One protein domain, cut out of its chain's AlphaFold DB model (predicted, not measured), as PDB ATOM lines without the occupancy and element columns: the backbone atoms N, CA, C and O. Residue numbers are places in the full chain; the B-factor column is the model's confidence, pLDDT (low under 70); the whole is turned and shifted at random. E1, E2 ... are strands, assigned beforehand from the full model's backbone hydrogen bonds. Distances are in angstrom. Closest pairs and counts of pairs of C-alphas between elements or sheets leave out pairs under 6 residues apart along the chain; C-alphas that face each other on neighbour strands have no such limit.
ATOM      1  N   VAL A 249     -20.485 -25.721  -3.599       96.44
ATOM      2  CA  VAL A 249     -21.559 -26.691  -3.810       96.44
ATOM      3  C   VAL A 249     -21.074 -27.847  -4.671       96.44
ATOM      4  O   VAL A 249     -20.449 -27.646  -5.711       96.44
ATOM      5  N   LEU A 250     -21.370 -29.065  -4.229       97.44
ATOM      6  CA  LEU A 250     -21.265 -30.273  -5.033       97.44
ATOM      7  C   LEU A 250     -22.659 -30.820  -5.291       97.44
ATOM      8  O   LEU A 250     -23.419 -31.064  -4.359       97.44
ATOM      9  N   GLU A 251     -22.975 -31.045  -6.555       96.06
ATOM     10  CA  GLU A 251     -24.206 -31.707  -6.971       96.06
ATOM     11  C   GLU A 251     -23.978 -33.212  -7.023       96.06
ATOM     12  O   GLU A 251     -22.864 -33.668  -7.257       96.06
ATOM     13  N   GLY A 252     -25.017 -34.007  -6.838       92.44
ATOM     14  CA  GLY A 252     -24.915 -35.450  -6.928       92.44
ATOM     15  C   GLY A 252     -26.273 -36.116  -6.868       92.44
ATOM     16  O   GLY A 252     -27.325 -35.505  -7.068       92.44
ATOM     17  N   LYS A 253     -26.234 -37.410  -6.594       88.88
ATOM     18  CA  LYS A 253     -27.408 -38.252  -6.428       88.88
ATOM     19  C   LYS A 253     -27.435 -38.764  -5.009       88.88
ATOM     20  O   LYS A 253     -26.417 -39.249  -4.534       88.88
ATOM     21  N   GLY A 254     -28.566 -38.669  -4.329       83.00
ATOM     22  CA  GLY A 254     -28.594 -39.026  -2.923       83.00
ATOM     23  C   GLY A 254     -29.903 -39.602  -2.438       83.00
ATOM     24  O   GLY A 254     -30.917 -39.598  -3.134       83.00
ATOM     25  N   SER A 255     -29.844 -40.122  -1.219       82.88
ATOM     26  CA  SER A 255     -31.002 -40.582  -0.467       82.88
ATOM     27  C   SER A 255     -30.889 -40.108   0.969       82.88
ATOM     28  O   SER A 255     -29.841 -40.253   1.602       82.88
ATOM     29  N   SER A 256     -31.987 -39.576   1.484       82.44
ATOM     30  CA  SER A 256     -32.128 -39.181   2.876       82.44
ATOM     31  C   SER A 256     -33.600 -39.226   3.271       82.44
ATOM     32  O   SER A 256     -34.474 -39.032   2.429       82.44
ATOM     33  N   THR A 257     -33.875 -39.456   4.552       72.31
ATOM     34  CA  THR A 257     -35.220 -39.345   5.141       72.31
ATOM     35  C   THR A 257     -35.509 -37.944   5.692       72.31
ATOM     36  O   THR A 257     -36.614 -37.682   6.158       72.31
ATOM     37  N   SER A 258     -34.519 -37.048   5.676       71.75
ATOM     38  CA  SER A 258     -34.613 -35.658   6.140       71.75
ATOM     39  C   SER A 258     -33.717 -34.746   5.301       71.75
ATOM     40  O   SER A 258     -32.613 -35.145   4.932       71.75
ATOM     41  N   SER A 259     -34.143 -33.522   5.009       81.06
ATOM     42  CA  SER A 259     -33.344 -32.559   4.241       81.06
ATOM     43  C   SER A 259     -33.768 -31.142   4.604       81.06
ATOM     44  O   SER A 259     -34.943 -30.881   4.446       81.06
ATOM     45  N   PRO A 260     -32.885 -30.228   5.026       86.94
ATOM     46  CA  PRO A 260     -31.443 -30.391   4.979       86.94
ATOM     47  C   PRO A 260     -30.893 -31.259   6.114       86.94
ATOM     48  O   PRO A 260     -31.500 -31.407   7.174       86.94
ATOM     49  N   VAL A 261     -29.711 -31.824   5.889       87.56
ATOM     50  CA  VAL A 261     -28.882 -32.473   6.912       87.56
ATOM     51  C   VAL A 261     -27.694 -31.573   7.178       87.56
ATOM     52  O   VAL A 261     -26.967 -31.224   6.254       87.56
ATOM     53  N   ILE A 262     -27.501 -31.191   8.434       89.06
ATOM     54  CA  ILE A 262     -26.520 -30.179   8.817       89.06
ATOM     55  C   ILE A 262     -25.471 -30.826   9.706       89.06
ATOM     56  O   ILE A 262     -25.805 -31.563  10.634       89.06
ATOM     57  N   GLY A 263     -24.204 -30.540   9.443       88.62
ATOM     58  CA  GLY A 263     -23.103 -31.060  10.239       88.62
ATOM     59  C   GLY A 263     -21.759 -30.582   9.723       88.62
ATOM     60  O   GLY A 263     -21.642 -30.115   8.596       88.62
ATOM     61  N   LYS A 264     -20.722 -30.701  10.549       92.62
ATOM     62  CA  LYS A 264     -19.361 -30.388  10.108       92.62
ATOM     63  C   LYS A 264     -18.821 -31.485   9.202       92.62
ATOM     64  O   LYS A 264     -19.067 -32.665   9.451       92.62
ATOM     65  N   TYR A 265     -18.044 -31.112   8.196       95.94
ATOM     66  CA  TYR A 265     -17.358 -32.060   7.332       95.94
ATOM     67  C   TYR A 265     -16.138 -32.682   8.017       95.94
ATOM     68  O   TYR A 265     -15.433 -32.018   8.775       95.94
ATOM     69  N   SER A 266     -15.861 -33.957   7.735       96.44
ATOM     70  CA  SER A 266     -14.558 -34.564   8.016       96.44
ATOM     71  C   SER A 266     -14.157 -35.601   6.963       96.44
ATOM     72  O   SER A 266     -14.986 -36.427   6.582       96.44
ATOM     73  N   PRO A 267     -12.884 -35.641   6.517       96.69
ATOM     74  CA  PRO A 267     -12.394 -36.689   5.624       96.69
ATOM     75  C   PRO A 267     -12.061 -37.977   6.395       96.69
ATOM     76  O   PRO A 267     -11.577 -38.956   5.829       96.69
ATOM     77  N   THR A 268     -12.285 -37.976   7.712       95.69
ATOM     78  CA  THR A 268     -12.077 -39.110   8.615       95.69
ATOM     79  C   THR A 268     -13.405 -39.550   9.213       95.69
ATOM     80  O   THR A 268     -14.236 -38.719   9.569       95.69
ATOM     81  N   LEU A 269     -13.612 -40.861   9.333       94.62
ATOM     82  CA  LEU A 269     -14.863 -41.428   9.835       94.62
ATOM     83  C   LEU A 269     -15.037 -41.131  11.336       94.62
ATOM     84  O   LEU A 269     -14.296 -41.668  12.161       94.62
ATOM     85  N   LYS A 270     -15.997 -40.264  11.682       89.88
ATOM     86  CA  LYS A 270     -16.285 -39.804  13.052       89.88
ATOM     87  C   LYS A 270     -17.787 -39.548  13.229       89.88
ATOM     88  O   LYS A 270     -18.414 -38.969  12.343       89.88
ATOM     89  N   GLY A 271     -18.342 -39.924  14.381       88.00
ATOM     90  CA  GLY A 271     -19.727 -39.589  14.742       88.00
ATOM     91  C   GLY A 271     -19.886 -38.092  15.022       88.00
ATOM     92  O   GLY A 271     -18.944 -37.463  15.505       88.00
ATOM     93  N   GLY A 272     -21.050 -37.514  14.716       84.38
ATOM     94  CA  GLY A 272     -21.301 -36.068  14.797       84.38
ATOM     95  C   GLY A 272     -20.843 -35.268  13.571       84.38
ATOM     96  O   GLY A 272     -20.975 -34.046  13.562       84.38
ATOM     97  N   TYR A 273     -20.293 -35.934  12.551       92.31
ATOM     98  CA  TYR A 273     -19.740 -35.312  11.346       92.31
ATOM     99  C   TYR A 273     -20.341 -35.915  10.073       92.31
ATOM    100  O   TYR A 273     -20.791 -37.063  10.050       92.31
ATOM    101  N   ILE A 274     -20.296 -35.139   8.994       95.56
ATOM    102  CA  ILE A 274     -20.552 -35.586   7.628       95.56
ATOM    103  C   ILE A 274     -19.218 -36.032   7.030       95.56
ATOM    104  O   ILE A 274     -18.290 -35.236   6.879       95.56
ATOM    105  N   PHE A 275     -19.110 -37.308   6.676       97.38
ATOM    106  CA  PHE A 275     -17.936 -37.815   5.983       97.38
ATOM    107  C   PHE A 275     -17.913 -37.315   4.538       97.38
ATOM    108  O   PHE A 275     -18.931 -37.383   3.847       97.38
ATOM    109  N   TYR A 276     -16.748 -36.903   4.043       97.94
ATOM    110  CA  TYR A 276     -16.550 -36.631   2.621       97.94
ATOM    111  C   TYR A 276     -15.311 -37.351   2.076       97.94
ATOM    112  O   TYR A 276     -14.264 -37.399   2.718       97.94
ATOM    113  N   GLY A 277     -15.420 -37.945   0.886       97.19
ATOM    114  CA  GLY A 277     -14.338 -38.756   0.329       97.19
ATOM    115  C   GLY A 277     -14.629 -39.322  -1.056       97.19
ATOM    116  O   GLY A 277     -15.620 -38.984  -1.699       97.19
ATOM    117  N   ASN A 278     -13.748 -40.198  -1.542       96.25
ATOM    118  CA  ASN A 278     -13.934 -40.802  -2.864       96.25
ATOM    119  C   ASN A 278     -14.976 -41.926  -2.858       96.25
ATOM    120  O   ASN A 278     -15.810 -41.973  -3.755       96.25
ATOM    121  N   SER A 279     -14.960 -42.784  -1.839       94.00
ATOM    122  CA  SER A 279     -15.802 -43.978  -1.730       94.00
ATOM    123  C   SER A 279     -16.322 -44.157  -0.305       94.00
ATOM    124  O   SER A 279     -15.781 -43.573   0.635       94.00
ATOM    125  N   TYR A 280     -17.356 -44.984  -0.136       93.94
ATOM    126  CA  TYR A 280     -17.950 -45.258   1.173       93.94
ATOM    127  C   TYR A 280     -16.934 -45.930   2.125       93.94
ATOM    128  O   TYR A 280     -16.420 -46.999   1.790       93.94
ATOM    129  N   PRO A 281     -16.630 -45.340   3.299       92.81
ATOM    130  CA  PRO A 281     -15.600 -45.845   4.215       92.81
ATOM    131  C   PRO A 281     -16.124 -46.880   5.229       92.81
ATOM    132  O   PRO A 281     -15.354 -47.363   6.056       92.81
ATOM    133  N   GLY A 282     -17.424 -47.195   5.204       90.81
ATOM    134  CA  GLY A 282     -18.122 -47.928   6.264       90.81
ATOM    135  C   GLY A 282     -18.986 -47.015   7.139       90.81
ATOM    136  O   GLY A 282     -19.068 -45.806   6.918       90.81
ATOM    137  N   SER A 283     -19.669 -47.602   8.125       89.94
ATOM    138  CA  SER A 283     -20.578 -46.884   9.023       89.94
ATOM    139  C   SER A 283     -19.827 -46.167  10.150       89.94
ATOM    140  O   SER A 283     -18.859 -46.689  10.696       89.94
ATOM    141  N   GLY A 284     -20.282 -44.969  10.528       86.38
ATOM    142  CA  GLY A 284     -19.694 -44.212  11.643       86.38
ATOM    143  C   GLY A 284     -19.846 -42.692  11.565       86.38
ATOM    144  O   GLY A 284     -19.622 -42.031  12.572       86.38
ATOM    145  N   ALA A 285     -20.246 -42.147  10.414       92.12
ATOM    146  CA  ALA A 285     -20.608 -40.738  10.233       92.12
ATOM    147  C   ALA A 285     -22.133 -40.539  10.169       92.12
ATOM    148  O   ALA A 285     -22.881 -41.489   9.911       92.12
ATOM    149  N   ASP A 286     -22.581 -39.300  10.374       90.00
ATOM    150  CA  ASP A 286     -23.998 -38.913  10.353       90.00
ATOM    151  C   ASP A 286     -24.512 -38.508   8.969       90.00
ATOM    152  O   ASP A 286     -25.721 -38.470   8.753       90.00
ATOM    153  N   GLY A 287     -23.611 -38.314   8.009       93.25
ATOM    154  CA  GLY A 287     -23.919 -38.182   6.589       93.25
ATOM    155  C   GLY A 287     -22.694 -38.492   5.730       93.25
ATOM    156  O   GLY A 287     -21.583 -38.580   6.257       93.25
ATOM    157  N   TYR A 288     -22.883 -38.666   4.423       96.12
ATOM    158  CA  TYR A 288     -21.814 -39.022   3.484       96.12
ATOM    159  C   TYR A 288     -21.896 -38.183   2.203       96.12
ATOM    160  O   TYR A 288     -22.967 -38.044   1.618       96.12
ATOM    161  N   VAL A 289     -20.757 -37.675   1.732       97.62
ATOM    162  CA  VAL A 289     -20.606 -37.021   0.424       97.62
ATOM    163  C   VAL A 289     -19.465 -37.697  -0.331       97.62
ATOM    164  O   VAL A 289     -18.304 -37.615   0.066       97.62
ATOM    165  N   LEU A 290     -19.793 -38.413  -1.402       96.75
ATOM    166  CA  LEU A 290     -18.905 -39.380  -2.036       96.75
ATOM    167  C   LEU A 290     -18.745 -39.113  -3.534       96.75
ATOM    168  O   LEU A 290     -19.723 -38.953  -4.268       96.75
ATOM    169  N   ARG A 291     -17.500 -39.163  -4.017       95.12
ATOM    170  CA  ARG A 291     -17.198 -39.043  -5.452       95.12
ATOM    171  C   ARG A 291     -17.874 -40.124  -6.283       95.12
ATOM    172  O   ARG A 291     -18.273 -39.853  -7.412       95.12
ATOM    173  N   GLU A 292     -17.944 -41.355  -5.789       89.00
ATOM    174  CA  GLU A 292     -18.472 -42.494  -6.538       89.00
ATOM    175  C   GLU A 292     -19.178 -43.523  -5.656       89.00
ATOM    176  O   GLU A 292     -18.948 -43.589  -4.451       89.00
ATOM    177  N   GLY A 293     -20.035 -44.324  -6.292       83.75
ATOM    178  CA  GLY A 293     -20.788 -45.400  -5.655       83.75
ATOM    179  C   GLY A 293     -22.296 -45.238  -5.816       83.75
ATOM    180  O   GLY A 293     -22.774 -44.417  -6.606       83.75
ATOM    181  N   ASP A 294     -23.025 -46.044  -5.055       82.75
ATOM    182  CA  ASP A 294     -24.463 -45.943  -4.855       82.75
ATOM    183  C   ASP A 294     -24.780 -45.732  -3.367       82.75
ATOM    184  O   ASP A 294     -23.889 -45.708  -2.514       82.75
ATOM    185  N   THR A 295     -26.058 -45.534  -3.054       81.75
ATOM    186  CA  THR A 295     -26.522 -45.433  -1.666       81.75
ATOM    187  C   THR A 295     -26.899 -46.797  -1.078       81.75
ATOM    188  O   THR A 295     -27.410 -46.872   0.041       81.75
ATOM    189  N   THR A 296     -26.634 -47.895  -1.795       79.88
ATOM    190  CA  THR A 296     -26.997 -49.247  -1.367       79.88
ATOM    191  C   THR A 296     -26.187 -49.621  -0.128       79.88
ATOM    192  O   THR A 296     -24.961 -49.622  -0.130       79.88
ATOM    193  N   GLY A 297     -26.879 -49.951   0.962       78.38
ATOM    194  CA  GLY A 297     -26.235 -50.296   2.233       78.38
ATOM    195  C   GLY A 297     -25.787 -49.096   3.075       78.38
ATOM    196  O   GLY A 297     -25.267 -49.305   4.170       78.38
ATOM    197  N   ILE A 298     -26.032 -47.857   2.629       84.44
ATOM    198  CA  ILE A 298     -25.813 -46.653   3.438       84.44
ATOM    199  C   ILE A 298     -27.132 -46.268   4.121       84.44
ATOM    200  O   ILE A 298     -28.092 -45.869   3.474       84.44
ATOM    201  N   THR A 299     -27.191 -46.395   5.447       83.50
ATOM    202  CA  THR A 299     -28.416 -46.150   6.241       83.50
ATOM    203  C   THR A 299     -28.587 -44.701   6.701       83.50
ATOM    204  O   THR A 299     -29.608 -44.346   7.285       83.50
ATOM    205  N   LYS A 300     -27.578 -43.865   6.469       88.94
ATOM    206  CA  LYS A 300     -27.547 -42.437   6.800       88.94
ATOM    207  C   LYS A 300     -27.664 -41.605   5.517       88.94
ATOM    208  O   LYS A 300     -27.399 -42.140   4.441       88.94
ATOM    209  N   PRO A 301     -28.001 -40.308   5.615       91.12
ATOM    210  CA  PRO A 301     -28.040 -39.409   4.466       91.12
ATOM    211  C   PRO A 301     -26.752 -39.475   3.642       91.12
ATOM    212  O   PRO A 301     -25.657 -39.321   4.186       91.12
ATOM    213  N   ALA A 302     -26.871 -39.714   2.340       93.19
ATOM    214  CA  ALA A 302     -25.709 -39.915   1.485       93.19
ATOM    215  C   ALA A 302     -25.905 -39.298   0.105       93.19
ATOM    216  O   ALA A 302     -26.907 -39.563  -0.555       93.19
ATOM    217  N   ILE A 303     -24.919 -38.519  -0.331       95.38
ATOM    218  CA  ILE A 303     -24.779 -37.984  -1.682       95.38
ATOM    219  C   ILE A 303     -23.617 -38.720  -2.339       95.38
ATOM    220  O   ILE A 303     -22.510 -38.747  -1.807       95.38
ATOM    221  N   VAL A 304     -23.863 -39.318  -3.495       94.00
ATOM    222  CA  VAL A 304     -22.891 -40.056  -4.301       94.00
ATOM    223  C   VAL A 304     -22.784 -39.449  -5.696       94.00
ATOM    224  O   VAL A 304     -23.668 -38.715  -6.146       94.00
ATOM    225  N   ASN A 305     -21.718 -39.805  -6.414       92.62
ATOM    226  CA  ASN A 305     -21.464 -39.352  -7.783       92.62
ATOM    227  C   ASN A 305     -21.353 -37.826  -7.891       92.62
ATOM    228  O   ASN A 305     -21.961 -37.221  -8.772       92.62
ATOM    229  N   THR A 306     -20.571 -37.214  -6.995       96.06
ATOM    230  CA  THR A 306     -20.469 -35.754  -6.917       96.06
ATOM    231  C   THR A 306     -19.876 -35.110  -8.167       96.06
ATOM    232  O   THR A 306     -18.839 -35.532  -8.696       96.06
ATOM    233  N   THR A 307     -20.501 -34.019  -8.593       95.25
ATOM    234  CA  THR A 307     -20.090 -33.169  -9.702       95.25
ATOM    235  C   THR A 307     -20.006 -31.708  -9.281       95.25
ATOM    236  O   THR A 307     -20.813 -31.231  -8.490       95.25
ATOM    237  N   LEU A 308     -19.067 -30.983  -9.880       93.88
ATOM    238  CA  LEU A 308     -19.001 -29.526  -9.858       93.88
ATOM    239  C   LEU A 308     -19.150 -29.044 -11.299       93.88
ATOM    240  O   LEU A 308     -18.362 -29.438 -12.163       93.88
ATOM    241  N   ASN A 309     -20.181 -28.242 -11.573       88.12
ATOM    242  CA  ASN A 309     -20.526 -27.789 -12.927       88.12
ATOM    243  C   ASN A 309     -20.662 -28.962 -13.924       88.12
ATOM    244  O   ASN A 309     -20.089 -28.943 -15.014       88.12
ATOM    245  N   GLY A 310     -21.343 -30.040 -13.511       87.50
ATOM    246  CA  GLY A 310     -21.544 -31.258 -14.309       87.50
ATOM    247  C   GLY A 310     -20.307 -32.151 -14.494       87.50
ATOM    248  O   GLY A 310     -20.415 -33.241 -15.057       87.50
ATOM    249  N   LYS A 311     -19.125 -31.747 -14.011       93.38
ATOM    250  CA  LYS A 311     -17.900 -32.554 -14.078       93.38
ATOM    251  C   LYS A 311     -17.684 -33.314 -12.774       93.38
ATOM    252  O   LYS A 311     -17.635 -32.713 -11.706       93.38
ATOM    253  N   LYS A 312     -17.493 -34.634 -12.865       93.56
ATOM    254  CA  LYS A 312     -17.201 -35.491 -11.704       93.56
ATOM    255  C   LYS A 312     -15.935 -35.013 -10.985       93.56
ATOM    256  O   LYS A 312     -14.887 -34.881 -11.620       93.56
ATOM    257  N   ILE A 313     -16.026 -34.796  -9.676       96.50
ATOM    258  CA  ILE A 313     -14.943 -34.239  -8.850       96.50
ATOM    259  C   ILE A 313     -14.897 -34.926  -7.484       96.50
ATOM    260  O   ILE A 313     -15.921 -35.416  -7.004       96.50
ATOM    261  N   SER A 314     -13.710 -35.000  -6.874       96.75
ATOM    262  CA  SER A 314     -13.595 -35.488  -5.502       96.75
ATOM    263  C   SER A 314     -14.063 -34.422  -4.515       96.75
ATOM    264  O   SER A 314     -13.604 -33.284  -4.611       96.75
ATOM    265  N   PRO A 315     -14.885 -34.774  -3.512       97.19
ATOM    266  CA  PRO A 315     -15.154 -33.889  -2.384       97.19
ATOM    267  C   PRO A 315     -13.886 -33.441  -1.645       97.19
ATOM    268  O   PRO A 315     -13.871 -32.352  -1.084       97.19
ATOM    269  N   LEU A 316     -12.809 -34.241  -1.691       97.12
ATOM    270  CA  LEU A 316     -11.508 -33.912  -1.091       97.12
ATOM    271  C   LEU A 316     -10.816 -32.708  -1.747       97.12
ATOM    272  O   LEU A 316      -9.972 -32.087  -1.113       97.12
ATOM    273  N   ASP A 317     -11.175 -32.381  -2.992       96.75
ATOM    274  CA  ASP A 317     -10.608 -31.247  -3.730       96.75
ATOM    275  C   ASP A 317     -11.396 -29.942  -3.493       96.75
ATOM    276  O   ASP A 317     -10.999 -28.885  -3.982       96.75
ATOM    277  N   VAL A 318     -12.540 -30.014  -2.797       95.88
ATOM    278  CA  VAL A 318     -13.498 -28.902  -2.671       95.88
ATOM    279  C   VAL A 318     -13.758 -28.535  -1.211       95.88
ATOM    280  O   VAL A 318     -13.705 -27.352  -0.868       95.88
ATOM    281  N   PHE A 319     -14.024 -29.512  -0.345       97.25
ATOM    282  CA  PHE A 319     -14.359 -29.280   1.065       97.25
ATOM    283  C   PHE A 319     -13.144 -29.432   1.980       97.25
ATOM    284  O   PHE A 319     -12.271 -30.268   1.728       97.25
ATOM    285  N   ASN A 320     -13.113 -28.664   3.072       96.31
ATOM    286  CA  ASN A 320     -12.094 -28.806   4.108       96.31
ATOM    287  C   ASN A 320     -12.658 -29.456   5.382       96.31
ATOM    288  O   ASN A 320     -13.865 -29.498   5.622       96.31
ATOM    289  N   ASP A 321     -11.756 -29.985   6.209       95.81
ATOM    290  CA  ASP A 321     -12.109 -30.583   7.497       95.81
ATOM    291  C   ASP A 321     -12.629 -29.502   8.458       95.81
ATOM    292  O   ASP A 321     -12.044 -28.428   8.569       95.81
ATOM    293  N   ASN A 322     -13.687 -29.824   9.202       93.12
ATOM    294  CA  ASN A 322     -14.427 -28.949  10.121       93.12
ATOM    295  C   ASN A 322     -15.245 -27.807   9.496       93.12
ATOM    296  O   ASN A 322     -15.886 -27.082  10.265       93.12
ATOM    297  N   ASP A 323     -15.299 -27.690   8.169       94.75
ATOM    298  CA  ASP A 323     -16.191 -26.740   7.500       94.75
ATOM    299  C   ASP A 323     -17.666 -27.099   7.762       94.75
ATOM    300  O   ASP A 323     -18.027 -28.275   7.897       94.75
ATOM    301  N   MET A 324     -18.535 -26.088   7.860       92.56
ATOM    302  CA  MET A 324     -19.970 -26.290   8.072       92.56
ATOM    303  C   MET A 324     -20.660 -26.776   6.793       92.56
ATOM    304  O   MET A 324     -20.723 -26.055   5.794       92.56
ATOM    305  N   GLY A 325     -21.226 -27.979   6.858       94.00
ATOM    306  CA  GLY A 325     -21.911 -28.640   5.759       94.00
ATOM    307  C   GLY A 325     -23.432 -28.613   5.863       94.00
ATOM    308  O   GLY A 325     -24.002 -28.794   6.942       94.00
ATOM    309  N   VAL A 326     -24.088 -28.447   4.713       94.62
ATOM    310  CA  VAL A 326     -25.543 -28.593   4.555       94.62
ATOM    311  C   VAL A 326     -25.821 -29.495   3.356       94.62
ATOM    312  O   VAL A 326     -25.444 -29.171   2.234       94.62
ATOM    313  N   LEU A 327     -26.463 -30.640   3.581       94.62
ATOM    314  CA  LEU A 327     -26.863 -31.570   2.526       94.62
ATOM    315  C   LEU A 327     -28.349 -31.401   2.238       94.62
ATOM    316  O   LEU A 327     -29.171 -31.612   3.129       94.62
ATOM    317  N   VAL A 328     -28.688 -31.078   0.999       92.38
ATOM    318  CA  VAL A 328     -30.061 -30.920   0.522       92.38
ATOM    319  C   VAL A 328     -30.385 -32.050  -0.444       92.38
ATOM    320  O   VAL A 328     -29.566 -32.412  -1.285       92.38
ATOM    321  N   PHE A 329     -31.574 -32.627  -0.312       89.38
ATOM    322  CA  PHE A 329     -32.066 -33.723  -1.139       89.38
ATOM    323  C   PHE A 329     -33.404 -33.323  -1.751       89.38
ATOM    324  O   PHE A 329     -34.373 -33.085  -1.028       89.38
ATOM    325  N   ASP A 330     -33.473 -33.284  -3.081       82.31
ATOM    326  CA  ASP A 330     -34.691 -32.900  -3.790       82.31
ATOM    327  C   ASP A 330     -35.835 -33.853  -3.447       82.31
ATOM    328  O   ASP A 330     -35.657 -35.067  -3.310       82.31
ATOM    329  N   GLY A 331     -37.028 -33.284  -3.293       66.06
ATOM    330  CA  GLY A 331     -38.216 -34.025  -2.886       66.06
ATOM    331  C   GLY A 331     -38.244 -34.407  -1.406       66.06
ATOM    332  O   GLY A 331     -39.265 -34.908  -0.967       66.06
ATOM    333  N   VAL A 332     -37.204 -34.154  -0.607       59.97
ATOM    334  CA  VAL A 332     -37.211 -34.414   0.841       59.97
ATOM    335  C   VAL A 332     -37.419 -33.087   1.579       59.97
ATOM    336  O   VAL A 332     -36.642 -32.154   1.402       59.97
ATOM    337  N   SER A 333     -38.476 -32.974   2.387       49.84
ATOM    338  CA  SER A 333     -38.826 -31.724   3.085       49.84
ATOM    339  C   SER A 333     -37.977 -31.477   4.344       49.84
ATOM    340  O   SER A 333     -37.581 -32.424   5.035       49.84
TER     341      SER A 333
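What this domain is: This is residues 249 to 333 of the 816 residues of the protein "DUF2341 domain-containing protein" of Thermococcus celer Vu 13 = JCM 8558 (UniProt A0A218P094). A single six-stranded sheet curls round like part of a barrel and folds back on itself, so that E1, E5 and E4 face E2 and E6, with E3 as the hinge. The barrel is not closed: edge strands E1 and E6 come near each other only around Gly 254 and Phe 329. The printed part has 85 residues, with no named helix and six named strands, E1 to E6 along the chain; the mixed sheet runs E1 E5 E4 E3 E2 E6. The class is all strand, though 35 residues, under half, are in named strands. It is compact and rounded, with a radius of gyration of the C-alphas of 11.2 A and spans of 29 by 28 by 23 A.

How they stand to each other: E1, residues 249 to 255, is antiparallel to E5, residues 302 to 308; N 251 and O 307 are 2.9 A apart, within hydrogen-bond range. E5 is parallel to E4, residues 287 to 290, with N 303 and O 288 at 2.8 A. E4 is parallel to E3, residues 273 to 277, at 12 degrees, with N 289 and O 275 at 2.8 A. E3 is parallel to E2, residues 261 to 266, at 60 degrees, with N 274 and O 264 at 2.8 A. E2 is antiparallel to E6, residues 324 to 329, with N 263 and O 325 at 3.1 A. The pairing is staggered: E2 pairs with E6 over residues 261 to 264 and with E3 over 264 to 266. The closest C-alphas of E1 and E6, Gly 254 and Phe 329, are 6.6 A apart. E2 and E5 are apart.

Where its parts are: E1 begins at C-alpha 249 (-21.559, -26.691, -3.810) and is 17.1 A long. E2 measures 14.5 A, E3 12.7 A, E4 10.0 A and E5 16.8 A. E6, 16.9 A, ends at C-alpha 329 (-32.066, -33.723, -1.139).

The domain as a whole: The C-alphas farthest apart, Gly 271 and Gly 310, are 30.3 A apart. The printed part has no cut. The links E4 to E5 and E5 to E6 are long. Residues 331 to 333 are under pLDDT 70.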